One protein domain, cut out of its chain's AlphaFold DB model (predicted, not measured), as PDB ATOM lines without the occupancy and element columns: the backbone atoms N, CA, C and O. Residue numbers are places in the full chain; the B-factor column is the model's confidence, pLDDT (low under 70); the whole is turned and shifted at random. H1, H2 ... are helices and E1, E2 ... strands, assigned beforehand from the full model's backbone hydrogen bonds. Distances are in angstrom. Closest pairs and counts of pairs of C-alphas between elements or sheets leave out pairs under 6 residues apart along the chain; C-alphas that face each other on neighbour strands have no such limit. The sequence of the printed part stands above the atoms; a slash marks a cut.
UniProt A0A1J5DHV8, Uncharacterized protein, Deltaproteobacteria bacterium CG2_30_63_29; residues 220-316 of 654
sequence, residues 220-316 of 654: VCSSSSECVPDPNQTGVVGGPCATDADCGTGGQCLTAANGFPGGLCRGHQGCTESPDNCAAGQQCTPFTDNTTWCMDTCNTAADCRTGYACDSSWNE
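What this domain is: This is residues 220 to 316 of the 654 residues of an uncharacterized protein of Deltaproteobacteria bacterium CG2_30_63_29 (UniProt A0A1J5DHV8). Little regular structure is here: loops make most of a rounded body holding two small hairpins, E2 with E3 and E4 with E5, joined where E3 meets E5, with short helix H1 packed on E2 and E3. E1 and E6 lie apart and pair with no named strand. The printed part has 97 residues, and the named elements, mostly strand, hold under half of them; along the chain they come in the order E1, H1, E2, E3, E4, E5, E6, and both two-stranded sheets, E2 - E3 and E4 - E5, are antiparallel. It is compact, radius of gyration of the C-alphas 12.2 A, spans 33 by 27 by 25 A.

Where its parts are: Find E1, residues 227 to 229, from C-alpha 227 at (24.671, -20.488, 35.987); then H1, 244 to 247, E2, 252 to 254, and E3, 264 to 266. E4, 282 to 286, and E5, 292 to 296, each run 13.1 A; E6, 308 to 311, ends at (4.057, -21.446, 32.230).

How they stand to each other: Look for N 254 and O 264 across hairpin E2 and E3, and N 285 and O 293 across hairpin E4 and E5: each pair is 2.8 A apart, within hydrogen-bond range. The closest C-alphas of E3 and E5, Arg 266 and Met 295, are 5.4 A apart; those of H1 and E2, Asp 244 and Gln 252, 4.4 A. H1 is too short for any O i to N i+4 pair; its one O i to N i+3 pair is within range.

The domain as a whole: The printed part has no cut. Links E1 to H1, E3 to E4 and E5 to E6 are long. Residues 224, 231 and 273 to 276 have pLDDT under 70.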
ATOM      1  N   VAL A 220      22.973 -24.160  39.281       79.31
ATOM      2  CA  VAL A 220      22.835 -25.160  38.211       79.31
ATOM      3  C   VAL A 220      22.986 -24.487  36.854       79.31
ATOM      4  O   VAL A 220      22.864 -23.274  36.730       79.31
ATOM      5  N   CYS A 221      23.254 -25.289  35.829       79.31
ATOM      6  CA  CYS A 221      23.292 -24.800  34.461       79.31
ATOM      7  C   CYS A 221      21.878 -24.829  33.865       79.31
ATOM      8  O   CYS A 221      21.282 -25.908  33.801       79.31
ATOM      9  N   SER A 222      21.347 -23.671  33.468       76.38
ATOM     10  CA  SER A 222      20.035 -23.541  32.817       76.38
ATOM     11  C   SER A 222      20.046 -24.093  31.387       76.38
ATOM     12  O   SER A 222      21.107 -24.342  30.807       76.38
ATOM     13  N   SER A 223      18.870 -24.233  30.769       71.50
ATOM     14  CA  SER A 223      18.764 -24.550  29.335       71.50
ATOM     15  C   SER A 223      19.458 -23.509  28.436       71.50
ATOM     16  O   SER A 223      19.993 -23.870  27.388       71.50
ATOM     17  N   SER A 224      19.548 -22.249  28.884       67.06
ATOM     18  CA  SER A 224      20.300 -21.158  28.238       67.06
ATOM     19  C   SER A 224      21.827 -21.283  28.363       67.06
ATOM     20  O   SER A 224      22.551 -20.489  27.768       67.06
ATOM     21  N   SER A 225      22.335 -22.270  29.112       75.12
ATOM     22  CA  SER A 225      23.752 -22.415  29.494       75.12
ATOM     23  C   SER A 225      24.292 -21.298  30.409       75.12
ATOM     24  O   SER A 225      25.494 -21.026  30.417       75.12
ATOM     25  N   GLU A 226      23.417 -20.697  31.227       75.56
ATOM     26  CA  GLU A 226      23.763 -19.761  32.310       75.56
ATOM     27  C   GLU A 226      23.793 -20.460  33.683       75.56
ATOM     28  O   GLU A 226      22.993 -21.359  33.950       75.56
ATOM     29  N   CYS A 227      24.668 -20.015  34.596       73.38
ATOM     30  CA  CYS A 227      24.671 -20.488  35.987       73.38
ATOM     31  C   CYS A 227      23.627 -19.759  36.845       73.38
ATOM     32  O   CYS A 227      23.942 -18.815  37.575       73.38
ATOM     33  N   VAL A 228      22.383 -20.227  36.778       75.69
ATOM     34  CA  VAL A 228      21.276 -19.786  37.641       75.69
ATOM     35  C   VAL A 228      21.370 -20.435  39.034       75.69
ATOM     36  O   VAL A 228      22.020 -21.474  39.174       75.69
ATOM     37  N   PRO A 229      20.770 -19.864  40.098       77.94
ATOM     38  CA  PRO A 229      20.658 -20.536  41.397       77.94
ATOM     39  C   PRO A 229      20.044 -21.940  41.267       77.94
ATOM     40  O   PRO A 229      19.192 -22.154  40.415       77.94
ATOM     41  N   ASP A 230      20.453 -22.907  42.096       76.69
ATOM     42  CA  ASP A 230      19.835 -24.243  42.076       76.69
ATOM     43  C   ASP A 230      18.362 -24.150  42.530       76.69
ATOM     44  O   ASP A 230      18.125 -23.877  43.711       76.69
ATOM     45  N   PRO A 231      17.359 -24.431  41.670       67.75
ATOM     46  CA  PRO A 231      15.947 -24.336  42.041       67.75
ATOM     47  C   PRO A 231      15.533 -25.410  43.062       67.75
ATOM     48  O   PRO A 231      14.400 -25.419  43.535       67.75
ATOM     49  N   ASN A 232      16.426 -26.330  43.438       75.94
ATOM     50  CA  ASN A 232      16.232 -27.291  44.526       75.94
ATOM     51  C   ASN A 232      16.821 -26.805  45.866       75.94
ATOM     52  O   ASN A 232      16.593 -27.447  46.897       75.94
ATOM     53  N   GLN A 233      17.561 -25.692  45.884       78.44
ATOM     54  CA  GLN A 233      18.174 -25.132  47.085       78.44
ATOM     55  C   GLN A 233      17.174 -24.295  47.901       78.44
ATOM     56  O   GLN A 233      16.472 -23.431  47.388       78.44
ATOM     57  N   THR A 234      17.156 -24.496  49.219       79.12
ATOM     58  CA  THR A 234      16.461 -23.602  50.159       79.12
ATOM     59  C   THR A 234      17.200 -22.263  50.268       79.12
ATOM     60  O   THR A 234      18.413 -22.258  50.501       79.12
ATOM     61  N   GLY A 235      16.484 -21.141  50.189       82.94
ATOM     62  CA  GLY A 235      17.030 -19.790  50.387       82.94
ATOM     63  C   GLY A 235      17.188 -18.952  49.118       82.94
ATOM     64  O   GLY A 235      17.698 -17.837  49.208       82.94
ATOM     65  N   VAL A 236      16.759 -19.466  47.964       87.81
ATOM     66  CA  VAL A 236      16.751 -18.771  46.664       87.81
ATOM     67  C   VAL A 236      15.336 -18.765  46.085       87.81
ATOM     68  O   VAL A 236      14.516 -19.595  46.473       87.81
ATOM     69  N   VAL A 237      15.035 -17.830  45.178       90.50
ATOM     70  CA  VAL A 237      13.761 -17.812  44.428       90.50
ATOM     71  C   VAL A 237      13.639 -19.100  43.599       90.50
ATOM     72  O   VAL A 237      14.655 -19.699  43.260       90.50
ATOM     73  N   GLY A 238      12.416 -19.605  43.403       90.06
ATOM     74  CA  GLY A 238      12.155 -20.934  42.820       90.06
ATOM     75  C   GLY A 238      12.357 -22.103  43.801       90.06
ATOM     76  O   GLY A 238      11.657 -23.120  43.732       90.06
ATOM     77  N   GLY A 239      13.249 -21.922  44.780       91.19
ATOM     78  CA  GLY A 239      13.625 -22.906  45.793       91.19
ATOM     79  C   GLY A 239      12.464 -23.437  46.656       91.19
ATOM     80  O   GLY A 239      11.481 -22.730  46.893       91.19
ATOM     81  N   PRO A 240      12.553 -24.682  47.167       93.75
ATOM     82  CA  PRO A 240      11.552 -25.263  48.061       93.75
ATOM     83  C   PRO A 240      11.575 -24.620  49.457       93.75
ATOM     84  O   PRO A 240      12.625 -24.198  49.943       93.75
ATOM     85  N   CYS A 241      10.427 -24.602  50.140       95.88
ATOM     86  CA  CYS A 241      10.280 -23.946  51.444       95.88
ATOM     87  C   CYS A 241       9.142 -24.526  52.300       95.88
ATOM     88  O   CYS A 241       8.225 -25.178  51.799       95.88
ATOM     89  N   ALA A 242       9.175 -24.256  53.608       94.62
ATOM     90  CA  ALA A 242       8.059 -24.509  54.524       94.62
ATOM     91  C   ALA A 242       7.556 -23.227  55.217       94.62
ATOM     92  O   ALA A 242       6.419 -23.185  55.689       94.62
ATOM     93  N   THR A 243       8.402 -22.199  55.294       94.69
ATOM     94  CA  THR A 243       8.194 -20.911  55.963       94.69
ATOM     95  C   THR A 243       8.987 -19.808  55.255       94.69
ATOM     96  O   THR A 243       9.963 -20.095  54.568       94.69
ATOM     97  N   ASP A 244       8.638 -18.535  55.467       94.19
ATOM     98  CA  ASP A 244       9.376 -17.397  54.879       94.19
ATOM     99  C   ASP A 244      10.866 -17.371  55.267       94.19
ATOM    100  O   ASP A 244      11.706 -16.898  54.506       94.19
ATOM    101  N   ALA A 245      11.217 -17.930  56.432       91.81
ATOM    102  CA  ALA A 245      12.602 -18.041  56.892       91.81
ATOM    103  C   ALA A 245      13.467 -18.962  56.008       91.81
ATOM    104  O   ALA A 245      14.693 -18.851  56.038       91.81
ATOM    105  N   ASP A 246      12.845 -19.834  55.211       93.38
ATOM    106  CA  ASP A 246      13.526 -20.702  54.247       93.38
ATOM    107  C   ASP A 246      13.829 -19.980  52.917       93.38
ATOM    108  O   ASP A 246      14.463 -20.573  52.050       93.38
ATOM    109  N   CYS A 247      13.407 -18.717  52.745       92.88
ATOM    110  CA  CYS A 247      13.490 -17.951  51.492       92.88
ATOM    111  C   CYS A 247      14.451 -16.749  51.543       92.88
ATOM    112  O   CYS A 247      14.348 -15.817  50.745       92.88
ATOM    113  N   GLY A 248      15.404 -16.767  52.478       87.50
ATOM    114  CA  GLY A 248      16.428 -15.729  52.602       87.50
ATOM    115  C   GLY A 248      15.897 -14.389  53.128       87.50
ATOM    116  O   GLY A 248      14.823 -14.293  53.720       87.50
ATOM    117  N   THR A 249      16.685 -13.326  52.964       87.19
ATOM    118  CA  THR A 249      16.336 -11.999  53.494       87.19
ATOM    119  C   THR A 249      15.351 -11.287  52.570       87.19
ATOM    120  O   THR A 249      15.754 -10.710  51.565       87.19
ATOM    121  N   GLY A 250      14.073 -11.268  52.949       84.19
ATOM    122  CA  GLY A 250      13.031 -10.498  52.259       84.19
ATOM    123  C   GLY A 250      12.243 -11.264  51.194       84.19
ATOM    124  O   GLY A 250      11.352 -10.667  50.595       84.19
ATOM    125  N   GLY A 251      12.534 -12.552  50.992       90.75
ATOM    126  CA  GLY A 251      11.657 -13.468  50.264       90.75
ATOM    127  C   GLY A 251      10.475 -13.953  51.113       90.75
ATOM    128  O   GLY A 251      10.423 -13.728  52.325       90.75
ATOM    129  N   GLN A 252       9.532 -14.644  50.475       94.94
ATOM    130  CA  GLN A 252       8.398 -15.310  51.128       94.94
ATOM    131  C   GLN A 252       8.175 -16.716  50.577       94.94
ATOM    132  O   GLN A 252       8.478 -16.991  49.418       94.94
ATOM    133  N   CYS A 253       7.584 -17.586  51.394       95.75
ATOM    134  CA  CYS A 253       7.240 -18.945  51.003       95.75
ATOM    135  C   CYS A 253       5.783 -19.042  50.536       95.75
ATOM    136  O   CYS A 253       4.849 -19.005  51.340       95.75
ATOM    137  N   LEU A 254       5.576 -19.246  49.235       94.25
ATOM    138  CA  LEU A 254       4.301 -19.716  48.705       94.25
ATOM    139  C   LEU A 254       4.143 -21.184  49.105       94.25
ATOM    140  O   LEU A 254       4.869 -22.043  48.618       94.25
ATOM    141  N   THR A 255       3.232 -21.486  50.028       94.19
ATOM    142  CA  THR A 255       3.086 -22.834  50.599       94.19
ATOM    143  C   THR A 255       2.083 -23.700  49.827       94.19
ATOM    144  O   THR A 255       1.320 -23.222  48.986       94.19
ATOM    145  N   ALA A 256       1.961 -24.975  50.207       87.56
ATOM    146  CA  ALA A 256       0.876 -25.838  49.733       87.56
ATOM    147  C   ALA A 256      -0.537 -25.302  50.062       87.56
ATOM    148  O   ALA A 256      -1.485 -25.665  49.370       87.56
ATOM    149  N   ALA A 257      -0.698 -24.417  51.058       87.75
ATOM    150  CA  ALA A 257      -1.971 -23.734  51.317       87.75
ATOM    151  C   ALA A 257      -2.272 -22.614  50.300       87.75
ATOM    152  O   ALA A 257      -3.426 -22.231  50.147       87.75
ATOM    153  N   ASN A 258      -1.251 -22.133  49.585       87.62
ATOM    154  CA  ASN A 258      -1.346 -21.182  48.475       87.62
ATOM    155  C   ASN A 258      -1.421 -21.889  47.106       87.62
ATOM    156  O   ASN A 258      -1.381 -21.225  46.078       87.62
ATOM    157  N   GLY A 259      -1.471 -23.228  47.083       87.88
ATOM    158  CA  GLY A 259      -1.451 -24.029  45.856       87.88
ATOM    159  C   GLY A 259      -0.065 -24.482  45.377       87.88
ATOM    160  O   GLY A 259       0.006 -25.081  44.312       87.88
ATOM    161  N   PHE A 260       1.012 -24.258  46.146       91.38
ATOM    162  CA  PHE A 260       2.406 -24.528  45.748       91.38
ATOM    163  C   PHE A 260       2.989 -25.781  46.452       91.38
ATOM    164  O   PHE A 260       3.405 -25.713  47.616       91.38
ATOM    165  N   PRO A 261       3.023 -26.972  45.811       89.94
ATOM    166  CA  PRO A 261       3.433 -28.217  46.460       89.94
ATOM    167  C   PRO A 261       4.930 -28.234  46.799       89.94
ATOM    168  O   PRO A 261       5.788 -27.945  45.962       89.94
ATOM    169  N   GLY A 262       5.254 -28.587  48.047       90.12
ATOM    170  CA  GLY A 262       6.628 -28.529  48.573       90.12
ATOM    171  C   GLY A 262       7.169 -27.109  48.797       90.12
ATOM    172  O   GLY A 262       8.345 -26.970  49.119       90.12
ATOM    173  N   GLY A 263       6.321 -26.091  48.624       93.75
ATOM    174  CA  GLY A 263       6.663 -24.679  48.745       93.75
ATOM    175  C   GLY A 263       7.446 -24.121  47.553       93.75
ATOM    176  O   GLY A 263       8.205 -24.848  46.915       93.75
ATOM    177  N   LEU A 264       7.282 -22.836  47.262       94.56
ATOM    178  CA  LEU A 264       8.157 -22.089  46.358       94.56
ATOM    179  C   LEU A 264       8.508 -20.742  46.985       94.56
ATOM    180  O   LEU A 264       7.629 -19.987  47.404       94.56
ATOM    181  N   CYS A 265       9.796 -20.440  47.046       95.75
ATOM    182  CA  CYS A 265      10.273 -19.130  47.442       95.75
ATOM    183  C   CYS A 265      10.057 -18.115  46.320       95.75
ATOM    184  O   CYS A 265      10.539 -18.300  45.203       95.75
ATOM    185  N   ARG A 266       9.383 -17.013  46.648       93.81
ATOM    186  CA  ARG A 266       9.343 -15.787  45.839       93.81
ATOM    187  C   ARG A 266      10.253 -14.727  46.454       93.81
ATOM    188  O   ARG A 266      10.470 -14.733  47.668       93.81
ATOM    189  N   GLY A 267      10.806 -13.855  45.615       90.75
ATOM    190  CA  GLY A 267      11.797 -12.847  45.990       90.75
ATOM    191  C   GLY A 267      11.193 -11.598  46.628       90.75
ATOM    192  O   GLY A 267      10.277 -11.681  47.443       90.75
ATOM    193  N   HIS A 268      11.728 -10.426  46.280       86.69
ATOM    194  CA  HIS A 268      11.316  -9.162  46.889       86.69
ATOM    195  C   HIS A 268       9.869  -8.781  46.532       86.69
ATOM    196  O   HIS A 268       9.432  -8.979  45.398       86.69
ATOM    197  N   GLN A 269       9.149  -8.200  47.498       89.31
ATOM    198  CA  GLN A 269       7.825  -7.610  47.294       89.31
ATOM    199  C   GLN A 269       7.948  -6.171  46.788       89.31
ATOM    200  O   GLN A 269       8.696  -5.388  47.369       89.31
ATOM    201  N   GLY A 270       7.132  -5.781  45.810       85.12
ATOM    202  CA  GLY A 270       7.046  -4.386  45.369       85.12
ATOM    203  C   GLY A 270       8.074  -3.993  44.308       85.12
ATOM    204  O   GLY A 270       8.376  -2.810  44.178       85.12
ATOM    205  N   CYS A 271       8.596  -4.959  43.546       86.44
ATOM    206  CA  CYS A 271       9.272  -4.670  42.281       86.44
ATOM    207  C   CYS A 271       8.317  -3.919  41.325       86.44
ATOM    208  O   CYS A 271       7.096  -4.089  41.396       86.44
ATOM    209  N   THR A 272       8.854  -3.062  40.457       79.00
ATOM    210  CA  THR A 272       8.066  -2.210  39.543       79.00
ATOM    211  C   THR A 272       8.130  -2.692  38.098       79.00
ATOM    212  O   THR A 272       7.100  -2.789  37.435       79.00
ATOM    213  N   GLU A 273       9.322  -3.074  37.650       67.88
ATOM    214  CA  GLU A 273       9.602  -3.706  36.366       67.88
ATOM    215  C   GLU A 273      10.765  -4.705  36.506       67.88
ATOM    216  O   GLU A 273      11.471  -4.721  37.522       67.88
ATOM    217  N   SER A 274      10.959  -5.547  35.487       56.97
ATOM    218  CA  SER A 274      12.210  -6.287  35.288       56.97
ATOM    219  C   SER A 274      13.070  -5.530  34.265       56.97
ATOM    220  O   SER A 274      12.504  -5.053  33.279       56.97
ATOM    221  N   PRO A 275      14.399  -5.420  34.450       53.19
ATOM    222  CA  PRO A 275      15.215  -6.123  35.449       53.19
ATOM    223  C   PRO A 275      15.348  -5.409  36.809       53.19
ATOM    224  O   PRO A 275      15.782  -6.029  37.775       53.19
ATOM    225  N   ASP A 276      14.981  -4.128  36.905       57.69
ATOM    226  CA  ASP A 276      15.550  -3.145  37.847       57.69
ATOM    227  C   ASP A 276      15.512  -3.456  39.360       57.69
ATOM    228  O   ASP A 276      16.240  -2.817  40.120       57.69
ATOM    229  N   ASN A 277      14.700  -4.411  39.834       77.56
ATOM    230  CA  ASN A 277      14.673  -4.822  41.251       77.56
ATOM    231  C   ASN A 277      14.640  -6.347  41.495       77.56
ATOM    232  O   ASN A 277      14.491  -6.769  42.645       77.56
ATOM    233  N   CYS A 278      14.792  -7.174  40.459       86.50
ATOM    234  CA  CYS A 278      14.869  -8.634  40.587       86.50
ATOM    235  C   CYS A 278      16.283  -9.136  40.245       86.50
ATOM    236  O   CYS A 278      17.049  -8.448  39.574       86.50
ATOM    237  N   ALA A 279      16.680 -10.310  40.749       84.00
ATOM    238  CA  ALA A 279      17.997 -10.858  40.410       84.00
ATOM    239  C   ALA A 279      17.998 -11.470  38.997       84.00
ATOM    240  O   ALA A 279      16.943 -11.770  38.441       84.00
ATOM    241  N   ALA A 280      19.183 -11.703  38.422       79.88
ATOM    242  CA  ALA A 280      19.299 -12.434  37.160       79.88
ATOM    243  C   ALA A 280      18.603 -13.809  37.256       79.88
ATOM    244  O   ALA A 280      18.724 -14.498  38.273       79.88
ATOM    245  N   GLY A 281      17.855 -14.175  36.213       80.44
ATOM    246  CA  GLY A 281      16.972 -15.345  36.211       80.44
ATOM    247  C   GLY A 281      15.603 -15.128  36.873       80.44
ATOM    248  O   GLY A 281      14.864 -16.095  37.028       80.44
ATOM    249  N   GLN A 282      15.225 -13.901  37.252       89.56
ATOM    250  CA  GLN A 282      13.923 -13.595  37.865       89.56
ATOM    251  C   GLN A 282      13.172 -12.486  37.119       89.56
ATOM    252  O   GLN A 282      13.781 -11.623  36.486       89.56
ATOM    253  N   GLN A 283      11.841 -12.472  37.242       89.38
ATOM    254  CA  GLN A 283      10.992 -11.404  36.706       89.38
ATOM    255  C   GLN A 283       9.936 -10.917  37.696       89.38
ATOM    256  O   GLN A 283       9.594 -11.617  38.646       89.38
ATOM    257  N   CYS A 284       9.443  -9.694  37.486       91.38
ATOM    258  CA  CYS A 284       8.494  -9.041  38.378       91.38
ATOM    259  C   CYS A 284       7.032  -9.360  38.015       91.38
ATOM    260  O   CYS A 284       6.461  -8.768  37.099       91.38
ATOM    261  N   THR A 285       6.413 -10.262  38.773       90.31
ATOM    262  CA  THR A 285       5.073 -10.804  38.512       90.31
ATOM    263  C   THR A 285       3.995 -10.088  39.334       90.31
ATOM    264  O   THR A 285       4.128 -10.008  40.562       90.31
ATOM    265  N   PRO A 286       2.895  -9.602  38.726       88.19
ATOM    266  CA  PRO A 286       1.749  -9.052  39.447       88.19
ATOM    267  C   PRO A 286       0.782 -10.146  39.940       88.19
ATOM    268  O   PRO A 286       0.390 -11.040  39.194       88.19
ATOM    269  N   PHE A 287       0.336 -10.040  41.193       84.62
ATOM    270  CA  PHE A 287      -0.640 -10.934  41.829       84.62
ATOM    271  C   PHE A 287      -2.010 -10.249  42.010       84.62
ATOM    272  O   PHE A 287      -2.131  -9.022  42.012       84.62
ATOM    273  N   THR A 288      -3.073 -11.043  42.193       81.81
ATOM    274  CA  THR A 288      -4.476 -10.574  42.289       81.81
ATOM    275  C   THR A 288      -4.787  -9.688  43.500       81.81
ATOM    276  O   THR A 288      -5.809  -9.005  43.513       81.81
ATOM    277  N   ASP A 289      -3.911  -9.653  44.503       83.31
ATOM    278  CA  ASP A 289      -3.982  -8.734  45.642       83.31
ATOM    279  C   ASP A 289      -3.385  -7.340  45.339       83.31
ATOM    280  O   ASP A 289      -3.393  -6.463  46.205       83.31
ATOM    281  N   ASN A 290      -2.954  -7.099  44.093       83.62
ATOM    282  CA  ASN A 290      -2.203  -5.930  43.616       83.62
ATOM    283  C   ASN A 290      -0.790  -5.817  44.216       83.62
ATOM    284  O   ASN A 290      -0.227  -4.723  44.273       83.62
ATOM    285  N   THR A 291      -0.205  -6.929  44.669       89.81
ATOM    286  CA  THR A 291       1.216  -6.988  45.025       89.81
ATOM    287  C   THR A 291       2.048  -7.524  43.861       89.81
ATOM    288  O   THR A 291       1.563  -8.299  43.042       89.81
ATOM    289  N   THR A 292       3.308  -7.108  43.783       91.25
ATOM    290  CA  THR A 292       4.282  -7.592  42.796       91.25
ATOM    291  C   THR A 292       5.410  -8.347  43.486       91.25
ATOM    292  O   THR A 292       5.781  -8.005  44.615       91.25
ATOM    293  N   TRP A 293       5.946  -9.377  42.829       93.12
ATOM    294  CA  TRP A 293       6.961 -10.270  43.392       93.12
ATOM    295  C   TRP A 293       7.964 -10.724  42.342       93.12
ATOM    296  O   TRP A 293       7.569 -11.042  41.228       93.12
ATOM    297  N   CYS A 294       9.239 -10.848  42.716       93.31
ATOM    298  CA  CYS A 294      10.210 -11.529  41.860       93.31
ATOM    299  C   CYS A 294       9.946 -13.049  41.850       93.31
ATOM    300  O   CYS A 294      10.112 -13.705  42.885       93.31
ATOM    301  N   MET A 295       9.541 -13.596  40.704       93.19
ATOM    302  CA  MET A 295       9.365 -15.032  40.447       93.19
ATOM    303  C   MET A 295      10.523 -15.583  39.610       93.19
ATOM    304  O   MET A 295      11.246 -14.827  38.963       93.19
ATOM    305  N   ASP A 296      10.706 -16.903  39.643       92.12
ATOM    306  CA  ASP A 296      11.766 -17.617  38.923       92.12
ATOM    307  C   ASP A 296      11.407 -17.759  37.434       92.12
ATOM    308  O   ASP A 296      10.303 -18.212  37.111       92.12
ATOM    309  N   THR A 297      12.309 -17.348  36.538       90.62
ATOM    310  CA  THR A 297      12.095 -17.410  35.079       90.62
ATOM    311  C   THR A 297      12.488 -18.761  34.497       90.62
ATOM    312  O   THR A 297      13.316 -19.482  35.049       90.62
ATOM    313  N   CYS A 298      11.914 -19.101  33.347       90.25
ATOM    314  CA  CYS A 298      12.208 -20.343  32.647       90.25
ATOM    315  C   CYS A 298      11.970 -20.210  31.140       90.25
ATOM    316  O   CYS A 298      11.174 -19.388  30.696       90.25
ATOM    317  N   ASN A 299      12.626 -21.071  30.359       84.50
ATOM    318  CA  ASN A 299      12.325 -21.265  28.936       84.50
ATOM    319  C   ASN A 299      11.665 -22.630  28.682       84.50
ATOM    320  O   ASN A 299      11.046 -22.860  27.644       84.50
ATOM    321  N   THR A 300      11.827 -23.565  29.620       82.81
ATOM    322  CA  THR A 300      11.364 -24.947  29.541       82.81
ATOM    323  C   THR A 300      10.997 -25.470  30.930       82.81
ATOM    324  O   THR A 300      11.535 -25.033  31.946       82.81
ATOM    325  N   ALA A 301      10.163 -26.511  30.999       82.62
ATOM    326  CA  ALA A 301       9.886 -27.213  32.258       82.62
ATOM    327  C   ALA A 301      11.121 -27.912  32.884       82.62
ATOM    328  O   ALA A 301      11.013 -28.458  33.979       82.62
ATOM    329  N   ALA A 302      12.282 -27.916  32.209       84.44
ATOM    330  CA  ALA A 302      13.544 -28.431  32.744       84.44
ATOM    331  C   ALA A 302      14.344 -27.381  33.536       84.44
ATOM    332  O   ALA A 302      15.206 -27.767  34.324       84.44
ATOM    333  N   ASP A 303      14.052 -26.087  33.362       84.44
ATOM    334  CA  ASP A 303      14.625 -25.018  34.191       84.44
ATOM    335  C   ASP A 303      13.965 -24.989  35.587       84.44
ATOM    336  O   ASP A 303      14.582 -24.593  36.571       84.44
ATOM    337  N   CYS A 304      12.724 -25.480  35.692       90.12
ATOM    338  CA  CYS A 304      11.931 -25.475  36.920       90.12
ATOM    339  C   CYS A 304      12.174 -26.684  37.841       90.12
ATOM    340  O   CYS A 304      12.499 -27.796  37.416       90.12
ATOM    341  N   ARG A 305      11.917 -26.495  39.145       89.69
ATOM    342  CA  ARG A 305      11.974 -27.566  40.156       89.69
ATOM    343  C   ARG A 305      11.035 -28.731  39.803       89.69
ATOM    344  O   ARG A 305       9.907 -28.533  39.367       89.69
ATOM    345  N   THR A 306      11.438 -29.974  40.093       87.06
ATOM    346  CA  THR A 306      10.575 -31.154  39.865       87.06
ATOM    347  C   THR A 306       9.195 -30.996  40.526       87.06
ATOM    348  O   THR A 306       9.097 -30.760  41.736       87.06
ATOM    349  N   GLY A 307       8.136 -31.162  39.726       86.69
ATOM    350  CA  GLY A 307       6.742 -30.912  40.114       86.69
ATOM    351  C   GLY A 307       6.222 -29.513  39.753       86.69
ATOM    352  O   GLY A 307       5.098 -29.185  40.125       86.69
ATOM    353  N   TYR A 308       7.024 -28.706  39.056       91.25
ATOM    354  CA  TYR A 308       6.666 -27.403  38.499       91.25
ATOM    355  C   TYR A 308       6.710 -27.477  36.967       91.25
ATOM    356  O   TYR A 308       7.365 -28.351  36.395       91.25
ATOM    357  N   ALA A 309       5.958 -26.596  36.322       90.50
ATOM    358  CA  ALA A 309       5.964 -26.363  34.885       90.50
ATOM    359  C   ALA A 309       6.552 -24.978  34.614       90.50
ATOM    360  O   ALA A 309       6.496 -24.107  35.482       90.50
ATOM    361  N   CYS A 310       7.068 -24.775  33.405       90.44
ATOM    362  CA  CYS A 310       7.282 -23.429  32.900       90.44
ATOM    363  C   CYS A 310       5.985 -22.978  32.230       90.44
ATOM    364  O   CYS A 310       5.582 -23.612  31.259       90.44
ATOM    365  N   ASP A 311       5.318 -21.962  32.773       86.19
ATOM    366  CA  ASP A 311       4.057 -21.446  32.230       86.19
ATOM    367  C   ASP A 311       4.317 -20.658  30.935       86.19
ATOM    368  O   ASP A 311       5.005 -19.633  30.964       86.19
ATOM    369  N   SER A 312       3.757 -21.120  29.810       77.81
ATOM    370  CA  SER A 312       3.949 -20.519  28.477       77.81
ATOM    371  C   SER A 312       3.516 -19.052  28.349       77.81
ATOM    372  O   SER A 312       3.959 -18.346  27.440       77.81
ATOM    373  N   SER A 313       2.614 -18.584  29.217       76.50
ATOM    374  CA  SER A 313       2.036 -17.241  29.137       76.50
ATOM    375  C   SER A 313       2.905 -16.195  29.833       76.50
ATOM    376  O   SER A 313       2.877 -15.028  29.430       76.50
ATOM    377  N   TRP A 314       3.681 -16.614  30.838       78.62
ATOM    378  CA  TRP A 314       4.516 -15.734  31.660       78.62
ATOM    379  C   TRP A 314       6.020 -16.025  31.574       78.62
ATOM    380  O   TRP A 314       6.795 -15.122  31.864       78.62
ATOM    381  N   ASN A 315       6.456 -17.214  31.137       88.06
ATOM    382  CA  ASN A 315       7.843 -17.707  31.247       88.06
ATOM    383  C   ASN A 315       8.310 -17.821  32.716       88.06
ATOM    384  O   ASN A 315       9.394 -17.364  33.091       88.06
ATOM    385  N   GLU A 316       7.461 -18.404  33.568       92.25
ATOM    386  CA  GLU A 316       7.673 -18.523  35.020       92.25
ATOM    387  C   GLU A 316       7.467 -19.952  35.539       92.25
ATOM    388  O   GLU A 316       6.620 -20.695  35.036       92.25
TER     389      GLU A 316